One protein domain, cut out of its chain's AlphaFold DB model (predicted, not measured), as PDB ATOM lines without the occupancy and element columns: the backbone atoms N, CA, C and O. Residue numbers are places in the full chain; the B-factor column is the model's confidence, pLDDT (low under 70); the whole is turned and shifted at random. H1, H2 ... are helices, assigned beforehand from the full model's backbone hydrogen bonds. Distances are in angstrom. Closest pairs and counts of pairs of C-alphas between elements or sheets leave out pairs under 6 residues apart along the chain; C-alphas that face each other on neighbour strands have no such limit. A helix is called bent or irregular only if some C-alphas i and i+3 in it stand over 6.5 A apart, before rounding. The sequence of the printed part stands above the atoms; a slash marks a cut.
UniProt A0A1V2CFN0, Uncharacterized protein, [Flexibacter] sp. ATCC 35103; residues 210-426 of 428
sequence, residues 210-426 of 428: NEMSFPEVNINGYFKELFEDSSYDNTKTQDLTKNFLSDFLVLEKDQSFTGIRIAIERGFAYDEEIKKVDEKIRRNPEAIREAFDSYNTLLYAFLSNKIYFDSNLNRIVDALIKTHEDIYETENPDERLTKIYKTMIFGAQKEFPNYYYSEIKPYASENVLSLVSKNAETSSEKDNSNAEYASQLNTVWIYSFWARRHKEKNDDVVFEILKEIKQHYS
ATOM      1  N   ASN A 210     189.504 141.962 167.717       81.19
ATOM      2  CA  ASN A 210     190.932 141.691 167.578       81.19
ATOM      3  C   ASN A 210     191.173 140.409 166.762       81.19
ATOM      4  O   ASN A 210     192.117 140.340 165.969       81.19
ATOM      5  N   GLU A 211     190.279 139.425 166.888       78.12
ATOM      6  CA  GLU A 211     190.315 138.164 166.142       78.12
ATOM      7  C   GLU A 211     189.600 138.246 164.783       78.12
ATOM      8  O   GLU A 211     189.832 137.406 163.906       78.12
ATOM      9  N   MET A 212     188.765 139.270 164.557       76.12
ATOM     10  CA  MET A 212     188.074 139.434 163.283       76.12
ATOM     11  C   MET A 212     189.067 139.643 162.134       76.12
ATOM     12  O   MET A 212     189.890 140.566 162.116       76.12
ATOM     13  N   SER A 213     188.936 138.809 161.105       63.09
ATOM     14  CA  SER A 213     189.653 138.973 159.844       63.09
ATOM     15  C   SER A 213     188.705 139.516 158.782       63.09
ATOM     16  O   SER A 213     187.678 138.913 158.478       63.09
ATOM     17  N   PHE A 214     189.061 140.664 158.210       62.25
ATOM     18  CA  PHE A 214     188.351 141.244 157.077       62.25
ATOM     19  C   PHE A 214     189.264 141.255 155.851       62.25
ATOM     20  O   PHE A 214     190.483 141.398 155.993       62.25
ATOM     21  N   PRO A 215     188.709 141.090 154.637       60.19
ATOM     22  CA  PRO A 215     189.463 141.374 153.424       60.19
ATOM     23  C   PRO A 215     189.965 142.820 153.464       60.19
ATOM     24  O   PRO A 215     189.307 143.691 154.030       60.19
ATOM     25  N   GLU A 216     191.130 143.075 152.865       64.06
ATOM     26  CA  GLU A 216     191.764 144.389 152.931       64.06
ATOM     27  C   GLU A 216     190.833 145.472 152.353       64.06
ATOM     28  O   GLU A 216     190.643 145.572 151.138       64.06
ATOM     29  N   VAL A 217     190.225 146.273 153.232       62.81
ATOM     30  CA  VAL A 217     189.371 147.394 152.840       62.81
ATOM     31  C   VAL A 217     190.278 148.536 152.404       62.81
ATOM     32  O   VAL A 217     191.187 148.940 153.133       62.81
ATOM     33  N   ASN A 218     190.047 149.054 151.198       62.66
ATOM     34  CA  ASN A 218     190.802 150.189 150.688       62.66
ATOM     35  C   ASN A 218     190.331 151.471 151.382       62.66
ATOM     36  O   ASN A 218     189.255 151.989 151.089       62.66
ATOM     37  N   ILE A 219     191.148 151.960 152.309       65.19
ATOM     38  CA  ILE A 219     190.855 153.148 153.106       65.19
ATOM     39  C   ILE A 219     191.412 154.367 152.370       65.19
ATOM     40  O   ILE A 219     192.590 154.396 151.982       65.19
ATOM     41  N   ASN A 220     190.561 155.376 152.177       63.91
ATOM     42  CA  ASN A 220     190.927 156.646 151.551       63.91
ATOM     43  C   ASN A 220     192.114 157.293 152.301       63.91
ATOM     44  O   ASN A 220     192.241 157.180 153.518       63.91
ATOM     45  N   GLY A 221     192.998 157.967 151.560       68.44
ATOM     46  CA  GLY A 221     194.230 158.563 152.083       68.44
ATOM     47  C   GLY A 221     194.025 159.585 153.202       68.44
ATOM     48  O   GLY A 221     194.899 159.691 154.052       68.44
ATOM     49  N   TYR A 222     192.873 160.263 153.265       77.00
ATOM     50  CA  TYR A 222     192.659 161.338 154.239       77.00
ATOM     51  C   TYR A 222     192.831 160.886 155.696       77.00
ATOM     52  O   TYR A 222     193.608 161.493 156.427       77.00
ATOM     53  N   PHE A 223     192.185 159.786 156.115       74.31
ATOM     54  CA  PHE A 223     192.352 159.273 157.480       74.31
ATOM     55  C   PHE A 223     193.816 158.982 157.804       74.31
ATOM     56  O   PHE A 223     194.296 159.337 158.873       74.31
ATOM     57  N   LYS A 224     194.541 158.372 156.858       76.50
ATOM     58  CA  LYS A 224     195.958 158.026 157.024       76.50
ATOM     59  C   LYS A 224     196.819 159.274 157.176       76.50
ATOM     60  O   LYS A 224     197.710 159.291 158.011       76.50
ATOM     61  N   GLU A 225     196.525 160.323 156.411       80.25
ATOM     62  CA  GLU A 225     197.230 161.609 156.457       80.25
ATOM     63  C   GLU A 225     197.034 162.364 157.787       80.25
ATOM     64  O   GLU A 225     197.858 163.212 158.139       80.25
ATOM     65  N   LEU A 226     195.986 162.049 158.565       77.12
ATOM     66  CA  LEU A 226     195.813 162.611 159.914       77.12
ATOM     67  C   LEU A 226     196.919 162.145 160.871       77.12
ATOM     68  O   LEU A 226     197.319 162.900 161.773       77.12
ATOM     69  N   PHE A 227     197.452 160.946 160.638       75.00
ATOM     70  CA  PHE A 227     198.595 160.400 161.349       75.00
ATOM     71  C   PHE A 227     199.885 160.869 160.659       75.00
ATOM     72  O   PHE A 227     200.072 160.723 159.457       75.00
ATOM     73  N   GLU A 228     200.811 161.456 161.420       63.12
ATOM     74  CA  GLU A 228     202.062 162.044 160.888       63.12
ATOM     75  C   GLU A 228     203.105 160.994 160.474       63.12
ATOM     76  O   GLU A 228     204.267 161.320 160.225       63.12
ATOM     77  N   ASP A 229     202.701 159.727 160.409       66.00
ATOM     78  CA  ASP A 229     203.563 158.600 160.120       66.00
ATOM     79  C   ASP A 229     203.176 157.945 158.790       66.00
ATOM     80  O   ASP A 229     202.134 157.309 158.640       66.00
ATOM     81  N   SER A 230     204.097 158.041 157.827       59.50
ATOM     82  CA  SER A 230     204.032 157.362 156.526       59.50
ATOM     83  C   SER A 230     203.936 155.830 156.604       59.50
ATOM     84  O   SER A 230     203.788 155.177 155.573       59.50
ATOM     85  N   SER A 231     204.063 155.248 157.799       62.12
ATOM     86  CA  SER A 231     203.963 153.814 158.045       62.12
ATOM     87  C   SER A 231     202.526 153.296 158.207       62.12
ATOM     88  O   SER A 231     202.360 152.080 158.319       62.12
ATOM     89  N   TYR A 232     201.510 154.170 158.227       67.12
ATOM     90  CA  TYR A 232     200.095 153.787 158.272       67.12
ATOM     91  C   TYR A 232     199.608 153.267 156.910       67.12
ATOM     92  O   TYR A 232     199.226 154.025 156.016       67.12
ATOM     93  N   ASP A 233     199.629 151.943 156.750       74.12
ATOM     94  CA  ASP A 233     199.011 151.237 155.628       74.12
ATOM     95  C   ASP A 233     197.550 150.839 155.941       74.12
ATOM     96  O   ASP A 233     196.989 151.189 156.985       74.12
ATOM     97  N   ASN A 234     196.886 150.157 155.000       74.94
ATOM     98  CA  ASN A 234     195.510 149.691 155.206       74.94
ATOM     99  C   ASN A 234     195.406 148.761 156.420       74.94
ATOM    100  O   ASN A 234     194.473 148.910 157.200       74.94
ATOM    101  N   THR A 235     196.367 147.852 156.601       79.38
ATOM    102  CA  THR A 235     196.390 146.884 157.704       79.38
ATOM    103  C   THR A 235     196.445 147.588 159.053       79.38
ATOM    104  O   THR A 235     195.582 147.362 159.890       79.38
ATOM    105  N   LYS A 236     197.373 148.533 159.241       80.69
ATOM    106  CA  LYS A 236     197.448 149.293 160.497       80.69
ATOM    107  C   LYS A 236     196.200 150.113 160.769       80.69
ATOM    108  O   LYS A 236     195.816 150.287 161.917       80.69
ATOM    109  N   THR A 237     195.568 150.638 159.725       80.00
ATOM    110  CA  THR A 237     194.330 151.403 159.894       80.00
ATOM    111  C   THR A 237     193.158 150.497 160.293       80.00
ATOM    112  O   THR A 237     192.300 150.897 161.081       80.00
ATOM    113  N   GLN A 238     193.140 149.258 159.792       81.06
ATOM    114  CA  GLN A 238     192.216 148.223 160.256       81.06
ATOM    115  C   GLN A 238     192.470 147.880 161.716       81.06
ATOM    116  O   GLN A 238     191.522 147.898 162.494       81.06
ATOM    117  N   ASP A 239     193.725 147.657 162.099       83.44
ATOM    118  CA  ASP A 239     194.099 147.367 163.484       83.44
ATOM    119  C   ASP A 239     193.733 148.522 164.422       83.44
ATOM    120  O   ASP A 239     193.121 148.295 165.458       83.44
ATOM    121  N   LEU A 240     193.982 149.776 164.027       83.56
ATOM    122  CA  LEU A 240     193.517 150.945 164.781       83.56
ATOM    123  C   LEU A 240     192.000 150.959 164.958       83.56
ATOM    124  O   LEU A 240     191.514 151.311 166.026       83.56
ATOM    125  N   THR A 241     191.246 150.610 163.916       84.88
ATOM    126  CA  THR A 241     189.781 150.612 163.996       84.88
ATOM    127  C   THR A 241     189.284 149.490 164.897       84.88
ATOM    128  O   THR A 241     188.376 149.721 165.686       84.88
ATOM    129  N   LYS A 242     189.905 148.306 164.845       85.44
ATOM    130  CA  LYS A 242     189.622 147.211 165.780       85.44
ATOM    131  C   LYS A 242     189.880 147.652 167.211       85.44
ATOM    132  O   LYS A 242     188.940 147.653 167.991       85.44
ATOM    133  N   ASN A 243     191.088 148.143 167.495       84.56
ATOM    134  CA  ASN A 243     191.483 148.637 168.815       84.56
ATOM    135  C   ASN A 243     190.567 149.775 169.287       84.56
ATOM    136  O   ASN A 243     190.250 149.892 170.467       84.56
ATOM    137  N   PHE A 244     190.090 150.622 168.372       86.38
ATOM    138  CA  PHE A 244     189.123 151.656 168.714       86.38
ATOM    139  C   PHE A 244     187.780 151.062 169.180       86.38
ATOM    140  O   PHE A 244     187.171 151.566 170.121       86.38
ATOM    141  N   LEU A 245     187.303 149.986 168.557       88.44
ATOM    142  CA  LEU A 245     186.046 149.338 168.939       88.44
ATOM    143  C   LEU A 245     186.196 148.447 170.188       88.44
ATOM    144  O   LEU A 245     185.316 148.479 171.052       88.44
ATOM    145  N   SER A 246     187.298 147.698 170.306       85.62
ATOM    146  CA  SER A 246     187.572 146.761 171.407       85.62
ATOM    147  C   SER A 246     188.135 147.433 172.657       85.62
ATOM    148  O   SER A 246     187.628 147.195 173.747       85.62
ATOM    149  N   ASP A 247     189.135 148.302 172.519       79.94
ATOM    150  CA  ASP A 247     189.899 148.828 173.658       79.94
ATOM    151  C   ASP A 247     189.516 150.273 174.003       79.94
ATOM    152  O   ASP A 247     189.498 150.657 175.175       79.94
ATOM    153  N   PHE A 248     189.189 151.098 172.999       84.69
ATOM    154  CA  PHE A 248     188.827 152.502 173.231       84.69
ATOM    155  C   PHE A 248     187.353 152.656 173.626       84.69
ATOM    156  O   PHE A 248     187.046 153.274 174.644       84.69
ATOM    157  N   LEU A 249     186.427 152.121 172.824       85.81
ATOM    158  CA  LEU A 249     184.994 152.147 173.133       85.81
ATOM    159  C   LEU A 249     184.564 151.013 174.064       85.81
ATOM    160  O   LEU A 249     183.532 151.152 174.726       85.81
ATOM    161  N   VAL A 250     185.347 149.930 174.127       86.62
ATOM    162  CA  VAL A 250     185.047 148.739 174.933       86.62
ATOM    163  C   VAL A 250     183.609 148.297 174.695       86.62
ATOM    164  O   VAL A 250     182.795 148.240 175.618       86.62
ATOM    165  N   LEU A 251     183.262 148.116 173.415       88.94
ATOM    166  CA  LEU A 251     181.888 147.814 173.037       88.94
ATOM    167  C   LEU A 251     181.468 146.475 173.628       88.94
ATOM    168  O   LEU A 251     182.108 145.447 173.426       88.94
ATOM    169  N   GLU A 252     180.333 146.499 174.308       89.06
ATOM    170  CA  GLU A 252     179.743 145.340 174.960       89.06
ATOM    171  C   GLU A 252     178.236 145.307 174.714       89.06
ATOM    172  O   GLU A 252     177.606 146.320 174.395       89.06
ATOM    173  N   LYS A 253     177.629 144.139 174.903       88.00
ATOM    174  CA  LYS A 253     176.178 144.007 174.812       88.00
ATOM    175  C   LYS A 253     175.470 144.833 175.884       88.00
ATOM    176  O   LYS A 253     175.865 144.845 177.049       88.00
ATOM    177  N   ASP A 254     174.380 145.474 175.492       87.81
ATOM    178  CA  ASP A 254     173.532 146.323 176.317       87.81
ATOM    179  C   ASP A 254     174.306 147.462 177.011       87.81
ATOM    180  O   ASP A 254     173.940 147.889 178.109       87.81
ATOM    181  N   GLN A 255     175.371 147.977 176.378       89.19
ATOM    182  CA  GLN A 255     176.171 149.073 176.926       89.19
ATOM    183  C   GLN A 255     175.302 150.308 177.196       89.19
ATOM    184  O   GLN A 255     174.402 150.664 176.423       89.19
ATOM    185  N   SER A 256     175.545 150.968 178.324       89.25
ATOM    186  CA  SER A 256     174.821 152.183 178.684       89.25
ATOM    187  C   SER A 256     175.445 153.426 178.073       89.25
ATOM    188  O   SER A 256     176.623 153.452 177.716       89.25
ATOM    189  N   PHE A 257     174.671 154.514 178.015       89.00
ATOM    190  CA  PHE A 257     175.207 155.815 177.600       89.00
ATOM    191  C   PHE A 257     176.343 156.264 178.527       89.00
ATOM    192  O   PHE A 257     177.344 156.815 178.070       89.00
ATOM    193  N   THR A 258     176.210 155.976 179.824       85.44
ATOM    194  CA  THR A 258     177.242 156.247 180.825       85.44
ATOM    195  C   THR A 258     178.493 155.408 180.561       85.44
ATOM    196  O   THR A 258     179.594 155.949 180.606       85.44
ATOM    197  N   GLY A 259     178.332 154.119 180.248       84.31
ATOM    198  CA  GLY A 259     179.424 153.205 179.913       84.31
ATOM    199  C   GLY A 259     180.211 153.677 178.694       84.31
ATOM    200  O   GLY A 259     181.420 153.869 178.794       84.31
ATOM    201  N   ILE A 260     179.518 153.992 177.595       88.31
ATOM    202  CA  ILE A 260     180.141 154.519 176.367       88.31
ATOM    203  C   ILE A 260     180.867 155.835 176.645       88.31
ATOM    204  O   ILE A 260     182.001 156.038 176.211       88.31
ATOM    205  N   ARG A 261     180.255 156.735 177.419       83.50
ATOM    206  CA  ARG A 261     180.902 157.990 177.804       83.50
ATOM    207  C   ARG A 261     182.174 157.754 178.624       83.50
ATOM    208  O   ARG A 261     183.179 158.407 178.357       83.50
ATOM    209  N   ILE A 262     182.137 156.860 179.612       81.69
ATOM    210  CA  ILE A 262     183.305 156.519 180.437       81.69
ATOM    211  C   ILE A 262     184.405 155.898 179.573       81.69
ATOM    212  O   ILE A 262     185.570 156.244 179.761       81.69
ATOM    213  N   ALA A 263     184.053 155.024 178.628       85.06
ATOM    214  CA  ALA A 263     185.004 154.432 177.694       85.06
ATOM    215  C   ALA A 263     185.698 155.515 176.855       85.06
ATOM    216  O   ALA A 263     186.920 155.603 176.869       85.06
ATOM    217  N   ILE A 264     184.933 156.447 176.270       82.56
ATOM    218  CA  ILE A 264     185.485 157.603 175.545       82.56
ATOM    219  C   ILE A 264     186.409 158.442 176.444       82.56
ATOM    220  O   ILE A 264     187.513 158.802 176.035       82.56
ATOM    221  N   GLU A 265     185.982 158.769 177.670       77.88
ATOM    222  CA  GLU A 265     186.786 159.551 178.622       77.88
ATOM    223  C   GLU A 265     188.103 158.838 178.988       77.88
ATOM    224  O   GLU A 265     189.146 159.490 179.066       77.88
ATOM    225  N   ARG A 266     188.074 157.511 179.176       77.56
ATOM    226  CA  ARG A 266     189.265 156.691 179.445       77.56
ATOM    227  C   ARG A 266     190.168 156.600 178.220       77.56
ATOM    228  O   ARG A 266     191.354 156.881 178.347       77.56
ATOM    229  N   GLY A 267     189.625 156.286 177.048       76.50
ATOM    230  CA  GLY A 267     190.386 156.185 175.804       76.50
ATOM    231  C   GLY A 267     191.177 157.462 175.513       76.50
ATOM    232  O   GLY A 267     192.386 157.414 175.295       76.50
ATOM    233  N   PHE A 268     190.547 158.636 175.646       75.06
ATOM    234  CA  PHE A 268     191.231 159.927 175.484       75.06
ATOM    235  C   PHE A 268     192.313 160.218 176.536       75.06
ATOM    236  O   PHE A 268     193.167 161.081 176.304       75.06
ATOM    237  N   ALA A 269     192.273 159.565 177.700       72.69
ATOM    238  CA  ALA A 269     193.290 159.724 178.734       72.69
ATOM    239  C   ALA A 269     194.567 158.920 178.437       72.69
ATOM    240  O   ALA A 269     195.635 159.314 178.907       72.69
ATOM    241  N   TYR A 270     194.461 157.831 177.669       66.81
ATOM    242  CA  TYR A 270     195.560 156.891 177.435       66.81
ATOM    243  C   TYR A 270     196.106 156.911 176.000       66.81
ATOM    244  O   TYR A 270     197.283 156.607 175.812       66.81
ATOM    245  N   ASP A 271     195.312 157.325 175.009       72.94
ATOM    246  CA  ASP A 271     195.721 157.331 173.601       72.94
ATOM    247  C   ASP A 271     196.092 158.742 173.097       72.94
ATOM    248  O   ASP A 271     195.257 159.546 172.663       72.94
ATOM    249  N   GLU A 272     197.388 159.062 173.163       75.88
ATOM    250  CA  GLU A 272     197.936 160.336 172.681       75.88
ATOM    251  C   GLU A 272     197.885 160.483 171.147       75.88
ATOM    252  O   GLU A 272     197.900 161.612 170.649       75.88
ATOM    253  N   GLU A 273     197.811 159.393 170.375       76.38
ATOM    254  CA  GLU A 273     197.695 159.478 168.913       76.38
ATOM    255  C   GLU A 273     196.276 159.877 168.506       76.38
ATOM    256  O   GLU A 273     196.098 160.868 167.790       76.38
ATOM    257  N   ILE A 274     195.263 159.201 169.053       77.38
ATOM    258  CA  ILE A 274     193.849 159.532 168.826       77.38
ATOM    259  C   ILE A 274     193.531 160.951 169.295       77.38
ATOM    260  O   ILE A 274     192.804 161.686 168.626       77.38
ATOM    261  N   LYS A 275     194.131 161.399 170.399       78.94
ATOM    262  CA  LYS A 275     193.977 162.775 170.883       78.94
ATOM    263  C   LYS A 275     194.538 163.816 169.911       78.94
ATOM    264  O   LYS A 275     193.895 164.842 169.686       78.94
ATOM    265  N   LYS A 276     195.702 163.569 169.302       80.75
ATOM    266  CA  LYS A 276     196.253 164.460 168.263       80.75
ATOM    267  C   LYS A 276     195.362 164.489 167.026       80.75
ATOM    268  O   LYS A 276     195.176 165.557 166.442       80.75
ATOM    269  N   VAL A 277     194.801 163.343 166.644       82.06
ATOM    270  CA  VAL A 277     193.837 163.261 165.542       82.06
ATOM    271  C   VAL A 277     192.570 164.059 165.871       82.06
ATOM    272  O   VAL A 277     192.193 164.913 165.068       82.06
ATOM    273  N   ASP A 278     191.981 163.899 167.067       82.81
ATOM    274  CA  ASP A 278     190.849 164.717 167.548       82.81
ATOM    275  C   ASP A 278     191.164 166.213 167.447       82.81
ATOM    276  O   ASP A 278     190.369 166.990 166.922       82.81
ATOM    277  N   GLU A 279     192.344 166.646 167.891       81.88
ATOM    278  CA  GLU A 279     192.724 168.057 167.837       81.88
ATOM    279  C   GLU A 279     192.790 168.625 166.414       81.88
ATOM    280  O   GLU A 279     192.434 169.796 166.226       81.88
ATOM    281  N   LYS A 280     193.187 167.811 165.428       82.56
ATOM    282  CA  LYS A 280     193.225 168.192 164.007       82.56
ATOM    283  C   LYS A 280     191.829 168.280 163.391       82.56
ATOM    284  O   LYS A 280     191.569 169.211 162.632       82.56
ATOM    285  N   ILE A 281     190.932 167.354 163.734       87.62
ATOM    286  CA  ILE A 281     189.616 167.251 163.085       87.62
ATOM    287  C   ILE A 281     188.536 168.076 163.791       87.62
ATOM    288  O   ILE A 281     187.725 168.728 163.142       87.62
ATOM    289  N   ARG A 282     188.515 168.119 165.129       81.69
ATOM    290  CA  ARG A 282     187.306 168.480 165.894       81.69
ATOM    291  C   ARG A 282     186.779 169.893 165.674       81.69
ATOM    292  O   ARG A 282     185.654 170.155 166.055       81.69
ATOM    293  N   ARG A 283     187.566 170.830 165.140       82.31
ATOM    294  CA  ARG A 283     187.132 172.225 164.888       82.31
ATOM    295  C   ARG A 283     187.012 172.560 163.404       82.31
ATOM    296  O   ARG A 283     186.809 173.724 163.071       82.31
ATOM    297  N   ASN A 284     187.186 171.571 162.535       87.75
ATOM    298  CA  ASN A 284     187.103 171.741 161.098       87.75
ATOM    299  C   ASN A 284     185.985 170.831 160.555       87.75
ATOM    300  O   ASN A 284     186.154 169.612 160.541       87.75
ATOM    301  N   PRO A 285     184.846 171.401 160.125       90.00
ATOM    302  CA  PRO A 285     183.727 170.628 159.591       90.00
ATOM    303  C   PRO A 285     184.102 169.772 158.380       90.00
ATOM    304  O   PRO A 285     183.696 168.616 158.306       90.00
ATOM    305  N   GLU A 286     184.918 170.313 157.472       88.88
ATOM    306  CA  GLU A 286     185.401 169.595 156.287       88.88
ATOM    307  C   GLU A 286     186.259 168.402 156.713       88.88
ATOM    308  O   GLU A 286     186.027 167.286 156.266       88.88
ATOM    309  N   ALA A 287     187.159 168.602 157.680       88.75
ATOM    310  CA  ALA A 287     187.997 167.523 158.196       88.75
ATOM    311  C   ALA A 287     187.198 166.411 158.888       88.75
ATOM    312  O   ALA A 287     187.558 165.244 158.787       88.75
ATOM    313  N   ILE A 288     186.116 166.756 159.595       90.62
ATOM    314  CA  ILE A 288     185.215 165.768 160.211       90.62
ATOM    315  C   ILE A 288     184.534 164.926 159.128       90.62
ATOM    316  O   ILE A 288     184.501 163.699 159.246       90.62
ATOM    317  N   ARG A 289     184.026 165.573 158.071       92.75
ATOM    318  CA  ARG A 289     183.397 164.904 156.928       92.75
ATOM    319  C   ARG A 289     184.375 163.983 156.211       92.75
ATOM    320  O   ARG A 289     184.106 162.794 156.085       92.75
ATOM    321  N   GLU A 290     185.525 164.520 155.810       88.94
ATOM    322  CA  GLU A 290     186.559 163.784 155.083       88.94
ATOM    323  C   GLU A 290     187.112 162.620 155.909       88.94
ATOM    324  O   GLU A 290     187.335 161.537 155.365       88.94
ATOM    325  N   ALA A 291     187.291 162.812 157.225       87.75
ATOM    326  CA  ALA A 291     187.663 161.736 158.134       87.75
ATOM    327  C   ALA A 291     186.609 160.632 158.094       87.75
ATOM    328  O   ALA A 291     186.942 159.509 157.725       87.75
ATOM    329  N   PHE A 292     185.342 160.936 158.375       89.81
ATOM    330  CA  PHE A 292     184.291 159.922 158.355       89.81
ATOM    331  C   PHE A 292     184.178 159.221 156.992       89.81
ATOM    332  O   PHE A 292     184.218 157.995 156.943       89.81
ATOM    333  N   ASP A 293     184.159 159.960 155.879       87.56
ATOM    334  CA  ASP A 293     184.100 159.393 154.518       87.56
ATOM    335  C   ASP A 293     185.281 158.488 154.185       87.56
ATOM    336  O   ASP A 293     185.223 157.671 153.264       87.56
ATOM    337  N   SER A 294     186.395 158.670 154.890       83.62
ATOM    338  CA  SER A 294     187.592 157.887 154.652       83.62
ATOM    339  C   SER A 294     187.632 156.559 155.395       83.62
ATOM    340  O   SER A 294     188.238 155.632 154.857       83.62
ATOM    341  N   TYR A 295     186.967 156.430 156.550       81.44
ATOM    342  CA  TYR A 295     186.936 155.188 157.336       81.44
ATOM    343  C   TYR A 295     185.533 154.570 157.507       81.44
ATOM    344  O   TYR A 295     185.439 153.475 158.059       81.44
ATOM    345  N   ASN A 296     184.451 155.193 157.026       85.44
ATOM    346  CA  ASN A 296     183.076 154.698 157.203       85.44
ATOM    347  C   ASN A 296     182.867 153.262 156.692       85.44
ATOM    348  O   ASN A 296     182.290 152.452 157.405       85.44
ATOM    349  N   THR A 297     183.408 152.896 155.526       82.94
ATOM    350  CA  THR A 297     183.344 151.524 154.994       82.94
ATOM    351  C   THR A 297     183.933 150.522 155.977       82.94
ATOM    352  O   THR A 297     183.422 149.417 156.130       82.94
ATOM    353  N   LEU A 298     185.018 150.906 156.646       81.31
ATOM    354  CA  LEU A 298     185.671 150.054 157.621       81.31
ATOM    355  C   LEU A 298     184.865 149.969 158.917       81.31
ATOM    356  O   LEU A 298     184.690 148.879 159.456       81.31
ATOM    357  N   LEU A 299     184.335 151.104 159.375       84.81
ATOM    358  CA  LEU A 299     183.427 151.164 160.513       84.81
ATOM    359  C   LEU A 299     182.234 150.221 160.304       84.81
ATOM    360  O   LEU A 299     181.956 149.403 161.171       84.81
ATOM    361  N   TYR A 300     181.585 150.289 159.140       86.06
ATOM    362  CA  TYR A 300     180.437 149.452 158.787       86.06
ATOM    363  C   TYR A 300     180.796 147.981 158.578       86.06
ATOM    364  O   TYR A 300     179.980 147.106 158.854       86.06
ATOM    365  N   ALA A 301     182.019 147.682 158.133       82.00
ATOM    366  CA  ALA A 301     182.488 146.305 158.040       82.00
ATOM    367  C   ALA A 301     182.606 145.654 159.429       82.00
ATOM    368  O   ALA A 301     182.172 144.519 159.605       82.00
ATOM    369  N   PHE A 302     183.161 146.371 160.412       83.62
ATOM    370  CA  PHE A 302     183.332 145.850 161.773       83.62
ATOM    371  C   PHE A 302     182.060 145.917 162.619       83.62
ATOM    372  O   PHE A 302     181.806 145.027 163.427       83.62
ATOM    373  N   LEU A 303     181.255 146.965 162.461       86.56
ATOM    374  CA  LEU A 303     180.001 147.135 163.184       86.56
ATOM    375  C   LEU A 303     178.854 146.524 162.381       86.56
ATOM    376  O   LEU A 303     178.162 147.229 161.649       86.56
ATOM    377  N   SER A 304     178.626 145.219 162.548       84.69
ATOM    378  CA  SER A 304     177.446 144.553 161.984       84.69
ATOM    379  C   SER A 304     176.143 145.160 162.530       84.69
ATOM    380  O   SER A 304     176.137 145.765 163.607       84.69
ATOM    381  N   ASN A 305     175.017 144.948 161.831       86.88
ATOM    382  CA  ASN A 305     173.681 145.307 162.335       86.88
ATOM    383  C   ASN A 305     173.496 144.815 163.780       86.88
ATOM    384  O   ASN A 305     173.131 145.584 164.667       86.88
ATOM    385  N   LYS A 306     173.827 143.547 164.045       86.06
ATOM    386  CA  LYS A 306     173.714 142.963 165.382       86.06
ATOM    387  C   LYS A 306     174.560 143.717 166.402       86.06
ATOM    388  O   LYS A 306     174.013 144.113 167.419       86.06
ATOM    389  N   ILE A 307     175.846 143.962 166.138       90.12
ATOM    390  CA  ILE A 307     176.718 144.687 167.077       90.12
ATOM    391  C   ILE A 307     176.171 146.095 167.335       90.12
ATOM    392  O   ILE A 307     176.082 146.510 168.488       90.12
ATOM    393  N   TYR A 308     175.746 146.818 166.297       90.50
ATOM    394  CA  TYR A 308     175.206 148.175 166.416       90.50
ATOM    395  C   TYR A 308     173.935 148.254 167.281       90.50
ATOM    396  O   TYR A 308     173.783 149.182 168.084       90.50
ATOM    397  N   PHE A 309     173.033 147.277 167.148       91.00
ATOM    398  CA  PHE A 309     171.804 147.204 167.942       91.00
ATOM    399  C   PHE A 309     172.032 146.611 169.342       91.00
ATOM    400  O   PHE A 309     171.519 147.164 170.316       91.00
ATOM    401  N   ASP A 310     172.816 145.536 169.463       90.88
ATOM    402  CA  ASP A 310     173.098 144.862 170.736       90.88
ATOM    403  C   ASP A 310     173.920 145.755 171.669       90.88
ATOM    404  O   ASP A 310     173.674 145.753 172.868       90.88
ATOM    405  N   SER A 311     174.854 146.558 171.149       90.38
ATOM    406  CA  SER A 311     175.655 147.499 171.953       90.38
ATOM    407  C   SER A 311     174.933 148.807 172.297       90.38
ATOM    408  O   SER A 311     175.509 149.691 172.926       90.38
ATOM    409  N   ASN A 312     173.663 148.961 171.897       91.94
ATOM    410  CA  ASN A 312     172.868 150.186 172.044       91.94
ATOM    411  C   ASN A 312     173.444 151.442 171.352       91.94
ATOM    412  O   ASN A 312     172.967 152.552 171.627       91.94
ATOM    413  N   LEU A 313     174.405 151.314 170.428       93.50
ATOM    414  CA  LEU A 313     174.900 152.453 169.640       93.50
ATOM    415  C   LEU A 313     173.762 153.139 168.874       93.50
ATOM    416  O   LEU A 313     173.685 154.370 168.852       93.50
ATOM    417  N   ASN A 314     172.807 152.357 168.362       94.06
ATOM    418  CA  ASN A 314     171.589 152.870 167.736       94.06
ATOM    419  C   ASN A 314     170.808 153.840 168.638       94.06
ATOM    420  O   ASN A 314     170.311 154.866 168.175       94.06
ATOM    421  N   ARG A 315     170.727 153.550 169.943       93.56
ATOM    422  CA  ARG A 315     170.005 154.386 170.906       93.56
ATOM    423  C   ARG A 315     170.740 155.699 171.163       93.56
ATOM    424  O   ARG A 315     170.072 156.716 171.329       93.56
ATOM    425  N   ILE A 316     172.077 155.697 171.188       94.25
ATOM    426  CA  ILE A 316     172.875 156.929 171.319       94.25
ATOM    427  C   ILE A 316     172.719 157.803 170.080       94.25
ATOM    428  O   ILE A 316     172.460 158.998 170.218       94.25
ATOM    429  N   VAL A 317     172.842 157.215 168.888       96.12
ATOM    430  CA  VAL A 317     172.658 157.934 167.619       96.12
ATOM    431  C   VAL A 317     171.267 158.569 167.576       96.12
ATOM    432  O   VAL A 317     171.147 159.768 167.327       96.12
ATOM    433  N   ASP A 318     170.223 157.817 167.935       95.56
ATOM    434  CA  ASP A 318     168.859 158.341 168.044       95.56
ATOM    435  C   ASP A 318     168.728 159.470 169.070       95.56
ATOM    436  O   ASP A 318     168.051 160.465 168.808       95.56
ATOM    437  N   ALA A 319     169.356 159.336 170.240       95.56
ATOM    438  CA  ALA A 319     169.311 160.359 171.278       95.56
ATOM    439  C   ALA A 319     169.980 161.661 170.821       95.56
ATOM    440  O   ALA A 319     169.445 162.745 171.064       95.56
ATOM    441  N   LEU A 320     171.125 161.562 170.140       97.38
ATOM    442  CA  LEU A 320     171.846 162.706 169.593       97.38
ATOM    443  C   LEU A 320     171.025 163.396 168.501       97.38
ATOM    444  O   LEU A 320     170.823 164.605 168.599       97.38
ATOM    445  N   ILE A 321     170.489 162.650 167.530       97.62
ATOM    446  CA  ILE A 321     169.636 163.196 166.459       97.62
ATOM    447  C   ILE A 321     168.413 163.898 167.053       97.62
ATOM    448  O   ILE A 321     168.186 165.074 166.780       97.62
ATOM    449  N   LYS A 322     167.667 163.222 167.934       96.50
ATOM    450  CA  LYS A 322     166.460 163.803 168.537       96.50
ATOM    451  C   LYS A 322     166.758 165.033 169.383       96.50
ATOM    452  O   LYS A 322     165.943 165.940 169.431       96.50
ATOM    453  N   THR A 323     167.905 165.076 170.058       96.50
ATOM    454  CA  THR A 323     168.290 166.258 170.844       96.50
ATOM    455  C   THR A 323     168.653 167.439 169.950       96.50
ATOM    456  O   THR A 323     168.350 168.575 170.298       96.50
ATOM    457  N   HIS A 324     169.279 167.191 168.798       97.12
ATOM    458  CA  HIS A 324     169.511 168.237 167.807       97.12
ATOM    459  C   HIS A 324     168.184 168.830 167.329       97.12
ATOM    460  O   HIS A 324     167.974 170.036 167.435       97.12
ATOM    461  N   GLU A 325     167.269 167.973 166.873       95.56
ATOM    462  CA  GLU A 325     165.929 168.369 166.430       95.56
ATOM    463  C   GLU A 325     165.194 169.152 167.529       95.56
ATOM    464  O   GLU A 325     164.710 170.253 167.279       95.56
ATOM    465  N   ASP A 326     165.226 168.666 168.773       95.12
ATOM    466  CA  ASP A 326     164.580 169.316 169.918       95.12
ATOM    467  C   ASP A 326     165.080 170.745 170.186       95.12
ATOM    468  O   ASP A 326     164.315 171.633 170.567       95.12
ATOM    469  N   ILE A 327     166.374 170.995 169.976       94.06
ATOM    470  CA  ILE A 327     166.962 172.327 170.133       94.06
ATOM    471  C   ILE A 327     166.576 173.228 168.952       94.06
ATOM    472  O   ILE A 327     166.202 174.389 169.160       94.06
ATOM    473  N   TYR A 328     166.668 172.703 167.728       92.88
ATOM    474  CA  TYR A 328     166.510 173.455 166.481       92.88
ATOM    475  C   TYR A 328     165.055 173.715 166.069       92.88
ATOM    476  O   TYR A 328     164.799 174.669 165.339       92.88
ATOM    477  N   GLU A 329     164.087 172.969 166.600       92.19
ATOM    478  CA  GLU A 329     162.646 173.228 166.417       92.19
ATOM    479  C   GLU A 329     162.131 174.452 167.203       92.19
ATOM    480  O   GLU A 329     160.947 174.796 167.165       92.19
ATOM    481  N   THR A 330     163.005 175.132 167.941       89.44
ATOM    482  CA  THR A 330     162.631 176.211 168.858       89.44
ATOM    483  C   THR A 330     162.799 177.584 168.211       89.44
ATOM    484  O   THR A 330     163.520 177.739 167.235       89.44
ATOM    485  N   GLU A 331     162.162 178.625 168.760       86.62
ATOM    486  CA  GLU A 331     162.228 179.970 168.156       86.62
ATOM    487  C   GLU A 331     163.642 180.585 168.132       86.62
ATOM    488  O   GLU A 331     163.920 181.420 167.278       86.62
ATOM    489  N   ASN A 332     164.526 180.213 169.070       91.56
ATOM    490  CA  ASN A 332     165.864 180.808 169.223       91.56
ATOM    491  C   ASN A 332     166.922 179.744 169.601       91.56
ATOM    492  O   ASN A 332     167.401 179.737 170.745       91.56
ATOM    493  N   PRO A 333     167.292 178.834 168.679       91.81
ATOM    494  CA  PRO A 333     168.221 177.735 168.958       91.81
ATOM    495  C   PRO A 333     169.620 178.224 169.365       91.81
ATOM    496  O   PRO A 333     170.155 177.765 170.376       91.81
ATOM    497  N   ASP A 334     170.161 179.235 168.678       89.62
ATOM    498  CA  ASP A 334     171.483 179.819 168.964       89.62
ATOM    499  C   ASP A 334     171.602 180.329 170.409       89.62
ATOM    500  O   ASP A 334     172.623 180.151 171.086       89.62
ATOM    501  N   GLU A 335     170.540 180.968 170.914       89.50
ATOM    502  CA  GLU A 335     170.507 181.480 172.282       89.50
ATOM    503  C   GLU A 335     170.514 180.327 173.294       89.50
ATOM    504  O   GLU A 335     171.240 180.390 174.292       89.50
ATOM    505  N   ARG A 336     169.747 179.260 173.031       91.69
ATOM    506  CA  ARG A 336     169.709 178.060 173.882       91.69
ATOM    507  C   ARG A 336     171.068 177.371 173.924       91.69
ATOM    508  O   ARG A 336     171.600 177.168 175.014       91.69
ATOM    509  N   LEU A 337     171.661 177.095 172.762       91.19
ATOM    510  CA  LEU A 337     172.984 176.474 172.637       91.19
ATOM    511  C   LEU A 337     174.051 177.304 173.358       91.19
ATOM    512  O   LEU A 337     174.845 176.772 174.136       91.19
ATOM    513  N   THR A 338     174.010 178.630 173.204       87.56
ATOM    514  CA  THR A 338     174.913 179.547 173.911       87.56
ATOM    515  C   THR A 338     174.735 179.490 175.432       87.56
ATOM    516  O   THR A 338     175.728 179.527 176.165       87.56
ATOM    517  N   LYS A 339     173.494 179.420 175.935       88.31
ATOM    518  CA  LYS A 339     173.217 179.309 177.378       88.31
ATOM    519  C   LYS A 339     173.701 177.976 177.938       88.31
ATOM    520  O   LYS A 339     174.456 177.995 178.904       88.31
ATOM    521  N   ILE A 340     173.364 176.862 177.287       87.62
ATOM    522  CA  ILE A 340     173.828 175.517 177.666       87.62
ATOM    523  C   ILE A 340     175.361 175.493 177.719       87.62
ATOM    524  O   ILE A 340     175.947 175.081 178.720       87.62
ATOM    525  N   TYR A 341     176.030 176.019 176.691       85.31
ATOM    526  CA  TYR A 341     177.488 176.066 176.646       85.31
ATOM    527  C   TYR A 341     178.099 176.907 177.784       85.31
ATOM    528  O   TYR A 341     179.107 176.524 178.381       85.31
ATOM    529  N   LYS A 342     177.494 178.055 178.119       80.94
ATOM    530  CA  LYS A 342     177.942 178.895 179.244       80.94
ATOM    531  C   LYS A 342     177.786 178.185 180.585       80.94
ATOM    532  O   LYS A 342     178.711 178.266 181.392       80.94
ATOM    533  N   THR A 343     176.678 177.477 180.801       83.06
ATOM    534  CA  THR A 343     176.469 176.657 182.002       83.06
ATOM    535  C   THR A 343     177.611 175.657 182.173       83.06
ATOM    536  O   THR A 343     178.146 175.539 183.270       83.06
ATOM    537  N   MET A 344     178.069 175.027 181.085       74.94
ATOM    538  CA  MET A 344     179.171 174.055 181.118       74.94
ATOM    539  C   MET A 344     180.546 174.658 181.458       74.94
ATOM    540  O   MET A 344     181.367 173.973 182.060       74.94
ATOM    541  N   ILE A 345     180.823 175.917 181.093       71.69
ATOM    542  CA  ILE A 345     182.111 176.578 181.401       71.69
ATOM    543  C   ILE A 345     182.129 177.202 182.795       71.69
ATOM    544  O   ILE A 345     183.144 177.141 183.486       71.69
ATOM    545  N   PHE A 346     181.048 177.886 183.165       64.94
ATOM    546  CA  PHE A 346     181.010 178.742 184.352       64.94
ATOM    547  C   PHE A 346     180.311 178.088 185.548       64.94
ATOM    548  O   PHE A 346     180.245 178.695 186.617       64.94
ATOM    549  N   GLY A 347     179.787 176.872 185.377       60.16
ATOM    550  CA  GLY A 347     179.110 176.126 186.427       60.16
ATOM    551  C   GLY A 347     180.033 175.730 187.580       60.16
ATOM    552  O   GLY A 347     181.247 175.557 187.434       60.16
ATOM    553  N   ALA A 348     179.445 175.559 188.763       59.03
ATOM    554  CA  ALA A 348     180.160 175.041 189.918       59.03
ATOM    555  C   ALA A 348     180.451 173.543 189.705       59.03
ATOM    556  O   ALA A 348     179.581 172.697 189.888       59.03
ATOM    557  N   GLN A 349     181.691 173.189 189.343       57.81
ATOM    558  CA  GLN A 349     182.132 171.792 189.138       57.81
ATOM    559  C   GLN A 349     181.813 170.842 190.313       57.81
ATOM    560  O   GLN A 349     181.743 169.635 190.118       57.81
ATOM    561  N   LYS A 350     181.595 171.371 191.525       52.91
ATOM    562  CA  LYS A 350     181.336 170.592 192.746       52.91
ATOM    563  C   LYS A 350     179.923 169.997 192.850       52.91
ATOM    564  O   LYS A 350     179.697 169.200 193.751       52.91
ATOM    565  N   GLU A 351     178.996 170.363 191.963       57.78
ATOM    566  CA  GLU A 351     177.585 169.927 192.004       57.78
ATOM    567  C   GLU A 351     177.158 169.165 190.733       57.78
ATOM    568  O   GLU A 351     175.984 169.135 190.364       57.78
ATOM    569  N   PHE A 352     178.118 168.559 190.029       67.38
ATOM    570  CA  PHE A 352     177.860 167.748 188.840       67.38
ATOM    571  C   PHE A 352     177.257 166.376 189.215       67.38
ATOM    572  O   PHE A 352     177.773 165.743 190.136       67.38
ATOM    573  N   PRO A 353     176.205 165.889 188.524       70.38
ATOM    574  CA  PRO A 353     175.488 166.499 187.405       70.38
ATOM    575  C   PRO A 353     174.322 167.403 187.839       70.38
ATOM    576  O   PRO A 353     173.859 168.182 187.014       70.38
ATOM    577  N   ASN A 354     173.860 167.332 189.095       80.94
ATOM    578  CA  ASN A 354     172.608 167.935 189.577       80.94
ATOM    579  C   ASN A 354     172.425 169.411 189.188       80.94
ATOM    580  O   ASN A 354     171.384 169.770 188.640       80.94
ATOM    581  N   TYR A 355     173.437 170.254 189.425       83.69
ATOM    582  CA  TYR A 355     173.389 171.679 189.074       83.69
ATOM    583  C   TYR A 355     173.246 171.887 187.561       83.69
ATOM    584  O   TYR A 355     172.380 172.625 187.089       83.69
ATOM    585  N   TYR A 356     174.069 171.192 186.776       83.81
ATOM    586  CA  TYR A 356     174.040 171.296 185.317       83.81
ATOM    587  C   TYR A 356     172.723 170.769 184.757       83.81
ATOM    588  O   TYR A 356     172.159 171.372 183.850       83.81
ATOM    589  N   TYR A 357     172.199 169.686 185.327       89.81
ATOM    590  CA  TYR A 357     170.911 169.135 184.946       89.81
ATOM    591  C   TYR A 357     169.778 170.125 185.222       89.81
ATOM    592  O   TYR A 357     168.966 170.351 184.331       89.81
ATOM    593  N   SER A 358     169.733 170.771 186.395       90.44
ATOM    594  CA  SER A 358     168.684 171.759 186.687       90.44
ATOM    595  C   SER A 358     168.694 172.954 185.732       90.44
ATOM    596  O   SER A 358     167.632 173.478 185.407       90.44
ATOM    597  N   GLU A 359     169.872 173.345 185.246       88.88
ATOM    598  CA  GLU A 359     170.032 174.450 184.297       88.88
ATOM    599  C   GLU A 359     169.767 174.033 182.840       88.88
ATOM    600  O   GLU A 359     169.323 174.856 182.041       88.88
ATOM    601  N   ILE A 360     170.027 172.771 182.478       89.75
ATOM    602  CA  ILE A 360     169.871 172.257 181.106       89.75
ATOM    603  C   ILE A 360     168.469 171.690 180.857       89.75
ATOM    604  O   ILE A 360     167.915 171.899 179.779       89.75
ATOM    605  N   LYS A 361     167.861 171.026 181.847       93.81
ATOM    606  CA  LYS A 361     166.527 170.406 181.751       93.81
ATOM    607  C   LYS A 361     165.450 171.325 181.151       93.81
ATOM    608  O   LYS A 361     164.661 170.817 180.362       93.81
ATOM    609  N   PRO A 362     165.379 172.639 181.456       93.00
ATOM    610  CA  PRO A 362     164.371 173.524 180.863       93.00
ATOM    611  C   PRO A 362     164.432 173.635 179.333       93.00
ATOM    612  O   PRO A 362     163.467 174.091 178.725       93.00
ATOM    613  N   TYR A 363     165.553 173.254 178.715       90.19
ATOM    614  CA  TYR A 363     165.715 173.241 177.261       90.19
ATOM    615  C   TYR A 363     165.355 171.902 176.621       90.19
ATOM    616  O   TYR A 363     165.367 171.844 175.397       90.19
ATOM    617  N   ALA A 364     165.050 170.874 177.420       92.69
ATOM    618  CA  ALA A 364     164.814 169.520 176.949       92.69
ATOM    619  C   ALA A 364     163.329 169.164 176.908       92.69
ATOM    620  O   ALA A 364     162.619 169.325 177.906       92.69
ATOM    621  N   SER A 365     162.855 168.629 175.784       93.00
ATOM    622  CA  SER A 365     161.502 168.083 175.704       93.00
ATOM    623  C   SER A 365     161.352 166.756 176.433       93.00
ATOM    624  O   SER A 365     162.289 165.972 176.609       93.00
ATOM    625  N   GLU A 366     160.104 166.462 176.792       93.19
ATOM    626  CA  GLU A 366     159.720 165.210 177.438       93.19
ATOM    627  C   GLU A 366     160.087 163.981 176.592       93.19
ATOM    628  O   GLU A 366     160.455 162.941 177.131       93.19
ATOM    629  N   ASN A 367     160.052 164.098 175.259       91.62
ATOM    630  CA  ASN A 367     160.426 163.011 174.355       91.62
ATOM    631  C   ASN A 367     161.901 162.624 174.548       91.62
ATOM    632  O   ASN A 367     162.204 161.457 174.809       91.62
ATOM    633  N   VAL A 368     162.811 163.600 174.515       92.06
ATOM    634  CA  VAL A 368     164.244 163.358 174.735       92.06
ATOM    635  C   VAL A 368     164.510 162.886 176.167       92.06
ATOM    636  O   VAL A 368     165.221 161.898 176.359       92.06
ATOM    637  N   LEU A 369     163.895 163.523 177.171       93.44
ATOM    638  CA  LEU A 369     164.044 163.130 178.576       93.44
ATOM    639  C   LEU A 369     163.597 161.682 178.819       93.44
ATOM    640  O   LEU A 369     164.279 160.941 179.532       93.44
ATOM    641  N   SER A 370     162.498 161.252 178.192       93.00
ATOM    642  CA  SER A 370     161.998 159.879 178.303       93.00
ATOM    643  C   SER A 370     162.951 158.857 177.674       93.00
ATOM    644  O   SER A 370     163.172 157.794 178.252       93.00
ATOM    645  N   LEU A 371     163.574 159.187 176.536       92.06
ATOM    646  CA  LEU A 371     164.540 158.321 175.859       92.06
ATOM    647  C   LEU A 371     165.786 158.106 176.723       92.06
ATOM    648  O   LEU A 371     166.200 156.966 176.939       92.06
ATOM    649  N   VAL A 372     166.348 159.194 177.252       91.06
ATOM    650  CA  VAL A 372     167.533 159.153 178.119       91.06
ATOM    651  C   VAL A 372     167.237 158.416 179.426       91.06
ATOM    652  O   VAL A 372     168.026 157.570 179.848       91.06
ATOM    653  N   SER A 373     166.077 158.675 180.035       91.62
ATOM    654  CA  SER A 373     165.664 158.008 181.278       91.62
ATOM    655  C   SER A 373     165.463 156.511 181.075       91.62
ATOM    656  O   SER A 373     165.990 155.722 181.849       91.62
ATOM    657  N   LYS A 374     164.803 156.099 179.986       91.00
ATOM    658  CA  LYS A 374     164.603 154.681 179.672       91.00
ATOM    659  C   LYS A 374     165.927 153.935 179.479       91.00
ATOM    660  O   LYS A 374     166.046 152.792 179.920       91.00
ATOM    661  N   ASN A 375     166.918 154.552 178.825       89.81
ATOM    662  CA  ASN A 375     168.251 153.953 178.710       89.81
ATOM    663  C   ASN A 375     168.885 153.753 180.096       89.81
ATOM    664  O   ASN A 375     169.297 152.639 180.405       89.81
ATOM    665  N   ALA A 376     168.876 154.795 180.933       87.75
ATOM    666  CA  ALA A 376     169.438 154.745 182.280       87.75
ATOM    667  C   ALA A 376     168.738 153.718 183.186       87.75
ATOM    668  O   ALA A 376     169.398 153.012 183.939       87.75
ATOM    669  N   GLU A 377     167.414 153.598 183.102       88.06
ATOM    670  CA  GLU A 377     166.649 152.579 183.830       88.06
ATOM    671  C   GLU A 377     167.051 151.169 183.396       88.06
ATOM    672  O   GLU A 377     167.325 150.326 184.247       88.06
ATOM    673  N   THR A 378     167.147 150.936 182.082       85.06
ATOM    674  CA  THR A 378     167.461 149.613 181.518       85.06
ATOM    675  C   THR A 378     168.875 149.159 181.886       85.06
ATOM    676  O   THR A 378     169.095 147.968 182.079       85.06
ATOM    677  N   SER A 379     169.830 150.087 182.002       82.69
ATOM    678  CA  SER A 379     171.223 149.749 182.314       82.69
ATOM    679  C   SER A 379     171.596 149.859 183.792       82.69
ATOM    680  O   SER A 379     172.671 149.411 184.176       82.69
ATOM    681  N   SER A 380     170.739 150.442 184.635       81.38
ATOM    682  CA  SER A 380     171.047 150.711 186.048       81.38
ATOM    683  C   SER A 380     171.444 149.473 186.852       81.38
ATOM    684  O   SER A 380     172.348 149.549 187.683       81.38
ATOM    685  N   GLU A 381     170.807 148.332 186.581       77.44
ATOM    686  CA  GLU A 381     171.113 147.059 187.240       77.44
ATOM    687  C   GLU A 381     172.475 146.519 186.792       77.44
ATOM    688  O   GLU A 381     173.298 146.162 187.633       77.44
ATOM    689  N   LYS A 382     172.745 146.555 185.480       77.75
ATOM    690  CA  LYS A 382     174.025 146.144 184.889       77.75
ATOM    691  C   LYS A 382     175.187 146.997 185.407       77.75
ATOM    692  O   LYS A 382     176.212 146.467 185.820       77.75
ATOM    693  N   ASP A 383     175.001 148.312 185.429       75.50
ATOM    694  CA  ASP A 383     176.040 149.275 185.798       75.50
ATOM    695  C   ASP A 383     176.182 149.448 187.320       75.50
ATOM    696  O   ASP A 383     177.000 150.252 187.772       75.50
ATOM    697  N   ASN A 384     175.342 148.769 188.117       77.69
ATOM    698  CA  ASN A 384     175.184 149.003 189.555       77.69
ATOM    699  C   ASN A 384     175.087 150.511 189.880       77.69
ATOM    700  O   ASN A 384     175.752 151.036 190.778       77.69
ATOM    701  N   SER A 385     174.300 151.233 189.078       79.00
ATOM    702  CA  SER A 385     174.235 152.692 189.090       79.00
ATOM    703  C   SER A 385     172.833 153.193 189.429       79.00
ATOM    704  O   SER A 385     171.824 152.518 189.236       79.00
ATOM    705  N   ASN A 386     172.746 154.409 189.968       86.94
ATOM    706  CA  ASN A 386     171.457 155.041 190.223       86.94
ATOM    707  C   ASN A 386     170.869 155.561 188.896       86.94
ATOM    708  O   ASN A 386     171.435 156.473 188.291       86.94
ATOM    709  N   ALA A 387     169.722 155.012 188.478       87.94
ATOM    710  CA  ALA A 387     169.056 155.358 187.217       87.94
ATOM    711  C   ALA A 387     168.729 156.857 187.087       87.94
ATOM    712  O   ALA A 387     168.909 157.440 186.019       87.94
ATOM    713  N   GLU A 388     168.285 157.507 188.169       89.25
ATOM    714  CA  GLU A 388     167.987 158.943 188.164       89.25
ATOM    715  C   GLU A 388     169.264 159.755 187.930       89.25
ATOM    716  O   GLU A 388     169.306 160.615 187.052       89.25
ATOM    717  N   TYR A 389     170.330 159.439 188.665       85.69
ATOM    718  CA  TYR A 389     171.624 160.096 188.507       85.69
ATOM    719  C   TYR A 389     172.192 159.905 187.091       85.69
ATOM    720  O   TYR A 389     172.649 160.868 186.473       85.69
ATOM    721  N   ALA A 390     172.123 158.685 186.547       85.25
ATOM    722  CA  ALA A 390     172.562 158.380 185.188       85.25
ATOM    723  C   ALA A 390     171.725 159.127 184.134       85.25
ATOM    724  O   ALA A 390     172.284 159.709 183.206       85.25
ATOM    725  N   SER A 391     170.401 159.201 184.301       90.44
ATOM    726  CA  SER A 391     169.527 159.978 183.412       90.44
ATOM    727  C   SER A 391     169.895 161.468 183.407       90.44
ATOM    728  O   SER A 391     170.041 162.081 182.342       90.44
ATOM    729  N   GLN A 392     170.133 162.051 184.585       90.38
ATOM    730  CA  GLN A 392     170.562 163.446 184.711       90.38
ATOM    731  C   GLN A 392     171.919 163.682 184.038       90.38
ATOM    732  O   GLN A 392     172.074 164.622 183.255       90.38
ATOM    733  N   LEU A 393     172.884 162.798 184.298       86.75
ATOM    734  CA  LEU A 393     174.220 162.832 183.711       86.75
ATOM    735  C   LEU A 393     174.185 162.769 182.178       86.75
ATOM    736  O   LEU A 393     174.850 163.563 181.507       86.75
ATOM    737  N   ASN A 394     173.397 161.845 181.632       89.81
ATOM    738  CA  ASN A 394     173.277 161.619 180.196       89.81
ATOM    739  C   ASN A 394     172.523 162.758 179.504       89.81
ATOM    740  O   ASN A 394     172.907 163.171 178.412       89.81
ATOM    741  N   THR A 395     171.525 163.348 180.169       91.00
ATOM    742  CA  THR A 395     170.848 164.558 179.674       91.00
ATOM    743  C   THR A 395     171.846 165.708 179.540       91.00
ATOM    744  O   THR A 395     171.936 166.338 178.488       91.00
ATOM    745  N   VAL A 396     172.652 165.959 180.577       89.25
ATOM    746  CA  VAL A 396     173.697 166.997 180.534       89.25
ATOM    747  C   VAL A 396     174.689 166.720 179.405       89.25
ATOM    748  O   VAL A 396     175.041 167.632 178.657       89.25
ATOM    749  N   TRP A 397     175.124 165.470 179.249       89.06
ATOM    750  CA  TRP A 397     176.080 165.077 178.216       89.06
ATOM    751  C   TRP A 397     175.564 165.335 176.795       89.06
ATOM    752  O   TRP A 397     176.226 166.030 176.029       89.06
ATOM    753  N   ILE A 398     174.368 164.854 176.458       93.50
ATOM    754  CA  ILE A 398     173.834 164.919 175.089       93.50
ATOM    755  C   ILE A 398     173.490 166.363 174.682       93.50
ATOM    756  O   ILE A 398     173.782 166.778 173.561       93.50
ATOM    757  N   TYR A 399     172.954 167.184 175.591       92.25
ATOM    758  CA  TYR A 399     172.701 168.603 175.293       92.25
ATOM    759  C   TYR A 399     173.995 169.416 175.207       92.25
ATOM    760  O   TYR A 399     174.143 170.282 174.340       92.25
ATOM    761  N   SER A 400     174.961 169.146 176.093       88.56
ATOM    762  CA  SER A 400     176.254 169.838 176.050       88.56
ATOM    763  C   SER A 400     177.094 169.452 174.832       88.56
ATOM    764  O   SER A 400     177.867 170.287 174.358       88.56
ATOM    765  N   PHE A 401     176.904 168.247 174.285       93.56
ATOM    766  CA  PHE A 401     177.488 167.834 173.012       93.56
ATOM    767  C   PHE A 401     177.108 168.815 171.900       93.56
ATOM    768  O   PHE A 401     177.998 169.433 171.315       93.56
ATOM    769  N   TRP A 402     175.815 169.055 171.671       95.44
ATOM    770  CA  TRP A 402     175.364 169.975 170.620       95.44
ATOM    771  C   TRP A 402     175.766 171.420 170.881       95.44
ATOM    772  O   TRP A 402     176.239 172.106 169.977       95.44
ATOM    773  N   ALA A 403     175.695 171.867 172.136       88.75
ATOM    774  CA  ALA A 403     176.165 173.196 172.516       88.75
ATOM    775  C   ALA A 403     177.661 173.403 172.208       88.75
ATOM    776  O   ALA A 403     178.081 174.490 171.798       88.75
ATOM    777  N   ARG A 404     178.484 172.359 172.381       86.94
ATOM    778  CA  ARG A 404     179.900 172.377 172.000       86.94
ATOM    779  C   ARG A 404     180.074 172.379 170.483       86.94
ATOM    780  O   ARG A 404     180.851 173.200 169.997       86.94
ATOM    781  N   ARG A 405     179.358 171.514 169.757       91.69
ATOM    782  CA  ARG A 405     179.449 171.408 168.292       91.69
ATOM    783  C   ARG A 405     179.060 172.702 167.584       91.69
ATOM    784  O   ARG A 405     179.819 173.213 166.765       91.69
ATOM    785  N   HIS A 406     177.984 173.333 168.039       89.50
ATOM    786  CA  HIS A 406     177.565 174.645 167.557       89.50
ATOM    787  C   HIS A 406     178.642 175.719 167.759       89.50
ATOM    788  O   HIS A 406     178.979 176.478 166.850       89.50
ATOM    789  N   LYS A 407     179.278 175.762 168.940       86.31
ATOM    790  CA  LYS A 407     180.391 176.696 169.175       86.31
ATOM    791  C   LYS A 407     181.599 176.410 168.275       86.31
ATOM    792  O   LYS A 407     182.302 177.342 167.879       86.31
ATOM    793  N   GLU A 408     181.873 175.139 168.007       86.56
ATOM    794  CA  GLU A 408     182.932 174.690 167.100       86.56
ATOM    795  C   GLU A 408     182.544 174.836 165.617       86.56
ATOM    796  O   GLU A 408     183.408 174.651 164.762       86.56
ATOM    797  N   LYS A 409     181.300 175.252 165.322       87.69
ATOM    798  CA  LYS A 409     180.718 175.445 163.984       87.69
ATOM    799  C   LYS A 409     180.722 174.180 163.127       87.69
ATOM    800  O   LYS A 409     180.965 174.255 161.929       87.69
ATOM    801  N   ASN A 410     180.517 173.028 163.757       91.25
ATOM    802  CA  ASN A 410     180.549 171.709 163.120       91.25
ATOM    803  C   ASN A 410     179.287 170.877 163.415       91.25
ATOM    804  O   ASN A 410     179.275 169.674 163.181       91.25
ATOM    805  N   ASP A 411     178.247 171.489 163.968       93.56
ATOM    806  CA  ASP A 411     176.985 170.840 164.304       93.56
ATOM    807  C   ASP A 411     176.248 170.317 163.073       93.56
ATOM    808  O   ASP A 411     175.884 169.143 163.075       93.56
ATOM    809  N   ASP A 412     176.134 171.111 162.006       94.75
ATOM    810  CA  ASP A 412     175.465 170.681 160.769       94.75
ATOM    811  C   ASP A 412     176.094 169.398 160.199       94.75
ATOM    812  O   ASP A 412     175.409 168.405 159.963       94.75
ATOM    813  N   VAL A 413     177.424 169.374 160.040       96.88
ATOM    814  CA  VAL A 413     178.121 168.212 159.462       96.88
ATOM    815  C   VAL A 413     178.017 166.971 160.348       96.88
ATOM    816  O   VAL A 413     177.865 165.860 159.847       96.88
ATOM    817  N   VAL A 414     178.059 167.148 161.671       97.00
ATOM    818  CA  VAL A 414     177.912 166.041 162.623       97.00
ATOM    819  C   VAL A 414     176.483 165.502 162.602       97.00
ATOM    820  O   VAL A 414     176.294 164.290 162.679       97.00
ATOM    821  N   PHE A 415     175.480 166.368 162.465       98.06
ATOM    822  CA  PHE A 415     174.087 165.955 162.325       98.06
ATOM    823  C   PHE A 415     173.857 165.146 161.044       98.06
ATOM    824  O   PHE A 415     173.219 164.094 161.102       98.06
ATOM    825  N   GLU A 416     174.429 165.572 159.914       97.88
ATOM    826  CA  GLU A 416     174.371 164.804 158.663       97.88
ATOM    827  C   GLU A 416     175.043 163.429 158.797       97.88
ATOM    828  O   GLU A 416     174.421 162.421 158.467       97.88
ATOM    829  N   ILE A 417     176.245 163.353 159.386       97.50
ATOM    830  CA  ILE A 417     176.936 162.074 159.638       97.50
ATOM    831  C   ILE A 417     176.077 161.131 160.491       97.50
ATOM    832  O   ILE A 417     175.955 159.947 160.181       97.50
ATOM    833  N   LEU A 418     175.454 161.631 161.562       97.81
ATOM    834  CA  LEU A 418     174.596 160.804 162.415       97.81
ATOM    835  C   LEU A 418     173.380 160.261 161.651       97.81
ATOM    836  O   LEU A 418     173.003 159.104 161.853       97.81
ATOM    837  N   LYS A 419     172.778 161.064 160.765       97.44
ATOM    838  CA  LYS A 419     171.679 160.610 159.900       97.44
ATOM    839  C   LYS A 419     172.139 159.555 158.899       97.44
ATOM    840  O   LYS A 419     171.426 158.570 158.734       97.44
ATOM    841  N   GLU A 420     173.309 159.720 158.286       94.94
ATOM    842  CA  GLU A 420     173.890 158.722 157.378       94.94
ATOM    843  C   GLU A 420     174.155 157.392 158.090       94.94
ATOM    844  O   GLU A 420     173.760 156.341 157.591       94.94
ATOM    845  N   ILE A 421     174.740 157.429 159.296       95.25
ATOM    846  CA  ILE A 421     174.912 156.233 160.135       95.25
ATOM    847  C   ILE A 421     173.552 155.580 160.388       95.25
ATOM    848  O   ILE A 421     173.383 154.390 160.145       95.25
ATOM    849  N   LYS A 422     172.558 156.348 160.845       94.31
ATOM    850  CA  LYS A 422     171.223 155.806 161.112       94.31
ATOM    851  C   LYS A 422     170.588 155.187 159.866       94.31
ATOM    852  O   LYS A 422     169.970 154.131 159.982       94.31
ATOM    853  N   GLN A 423     170.715 155.836 158.711       93.19
ATOM    854  CA  GLN A 423     170.177 155.348 157.447       93.19
ATOM    855  C   GLN A 423     170.822 154.019 157.049       93.19
ATOM    856  O   GLN A 423     170.090 153.081 156.754       93.19
ATOM    857  N   HIS A 424     172.151 153.910 157.138       88.25
ATOM    858  CA  HIS A 424     172.882 152.681 156.820       88.25
ATOM    859  C   HIS A 424     172.330 151.457 157.571       88.25
ATOM    860  O   HIS A 424     172.045 150.434 156.964       88.25
ATOM    861  N   TYR A 425     172.083 151.592 158.877       86.06
ATOM    862  CA  TYR A 425     171.552 150.513 159.724       86.06
ATOM    863  C   TYR A 425     170.015 150.370 159.688       86.06
ATOM    864  O   TYR A 425     169.454 149.572 160.437       86.06
ATOM    865  N   SER A 426     169.313 151.174 158.882       80.50
ATOM    866  CA  SER A 426     167.850 151.103 158.715       80.50
ATOM    867  C   SER A 426     167.422 150.431 157.406       80.50
ATOM    868  O   SER A 426     166.231 150.174 157.236       80.50
TER     869      SER A 426
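What this domain is: This is residues 210 to 426 of the 428 residues of an uncharacterized protein of [Flexibacter] sp. ATCC 35103 (UniProt A0A1V2CFN0). The body has two groups of crossed helices joined by H3 and H12: in one group the long H11 runs through the middle with H7, H8, H9 and H10 packed round it, and in the other H1, H2 and H4 pack on the kinked H5. H12 packs on both H5 and H7, while H3 reaches from H2 to H11. The printed part has 217 residues with twelve named helices, H1 to H12 in chain order, and no named strand; the class is all helix. It is compact and rounded, with a radius of gyration of the C-alphas of 17.8 A and spans of 48 by 37 by 35 A.

Where its parts are: The longest helix, H11, holds residues 387 to 408 and runs 31.2 A, from C-alpha 387 at (169.056, 155.358, 187.217) to C-alpha 408 at (182.932, 174.690, 167.100). H7 is residues 313 to 328, 22.8 A; H8 333 to 346; H9 354 to 363; H10 366 to 380, 20.3 A; H12 411 to 424, 20.1 A, ending with C-alpha 424 at (172.882, 152.681, 156.820). H1 is residues 221 to 226, beginning with C-alpha 221 at (194.230, 158.563, 152.083); H2 234 to 248; H3 257 to 270, 20.4 A; H4 272 to 281; H5 285 to 302, 24.9 A; H6 305 to 310. H5 is irregular, with C-alphas 294 and 297 7.7 A apart and a kink of 49 degrees near residue 295; H9 is only just irregular, with C-alphas 359 and 362 6.7 A apart.

How they stand to each other: The hub H11 touches six helices. Its closest C-alphas to H10 are Ser 391 and Ser 373, 4.8 A, at a steep tilt of 54 degrees; to H7, Ile 398 and Leu 320, 6.2 A. H8 and H9, a helical hairpin at a shallow tilt of 6 degrees, touch H11 at Leu 337 and Ala 403, 4.6 A, and at Tyr 357 and Val 396, 5.6 A. H12 touches H11 only at the corner, only just, with 3 pairs of C-alphas within 8 A. H12 touches H7 at Val 317 and Leu 418, 6.3 A, and H5 at Pro 285 and Val 413, 6.1 A, the latter at a shallow tilt of 19 degrees, the same way. H5 touches H1 at Phe 223 and Ala 291, 5.3 A, and H2 at Thr 241 and Leu 299, 7.3 A, about perpendicular; it touches H4 only at the corner. H3 touches H2 at Phe 248 and Gly 267, 4.8 A, and H11 at Phe 257 and Asn 394, 6.6 A. H6 is close to but not clearly touching H7. H5 and H11 are apart. Every O i to N i+4 pair is within hydrogen-bond range in H1, H3, H4, H6, H7, H8, H10 and H12; the counts are 10 of 11 in H2, 12 of 14 in H5, 4 of 6 in H9 and 17 of 18 in H11.

The domain as a whole: The two C-alphas farthest apart, those of Pro 215 and Ala 348, are 50.5 A from each other. The printed part has no cut and no long link. Its mean pLDDT is 84.5, with values under 70 at residues 213 to 221, 228 to 232, 270 and 346 to 352.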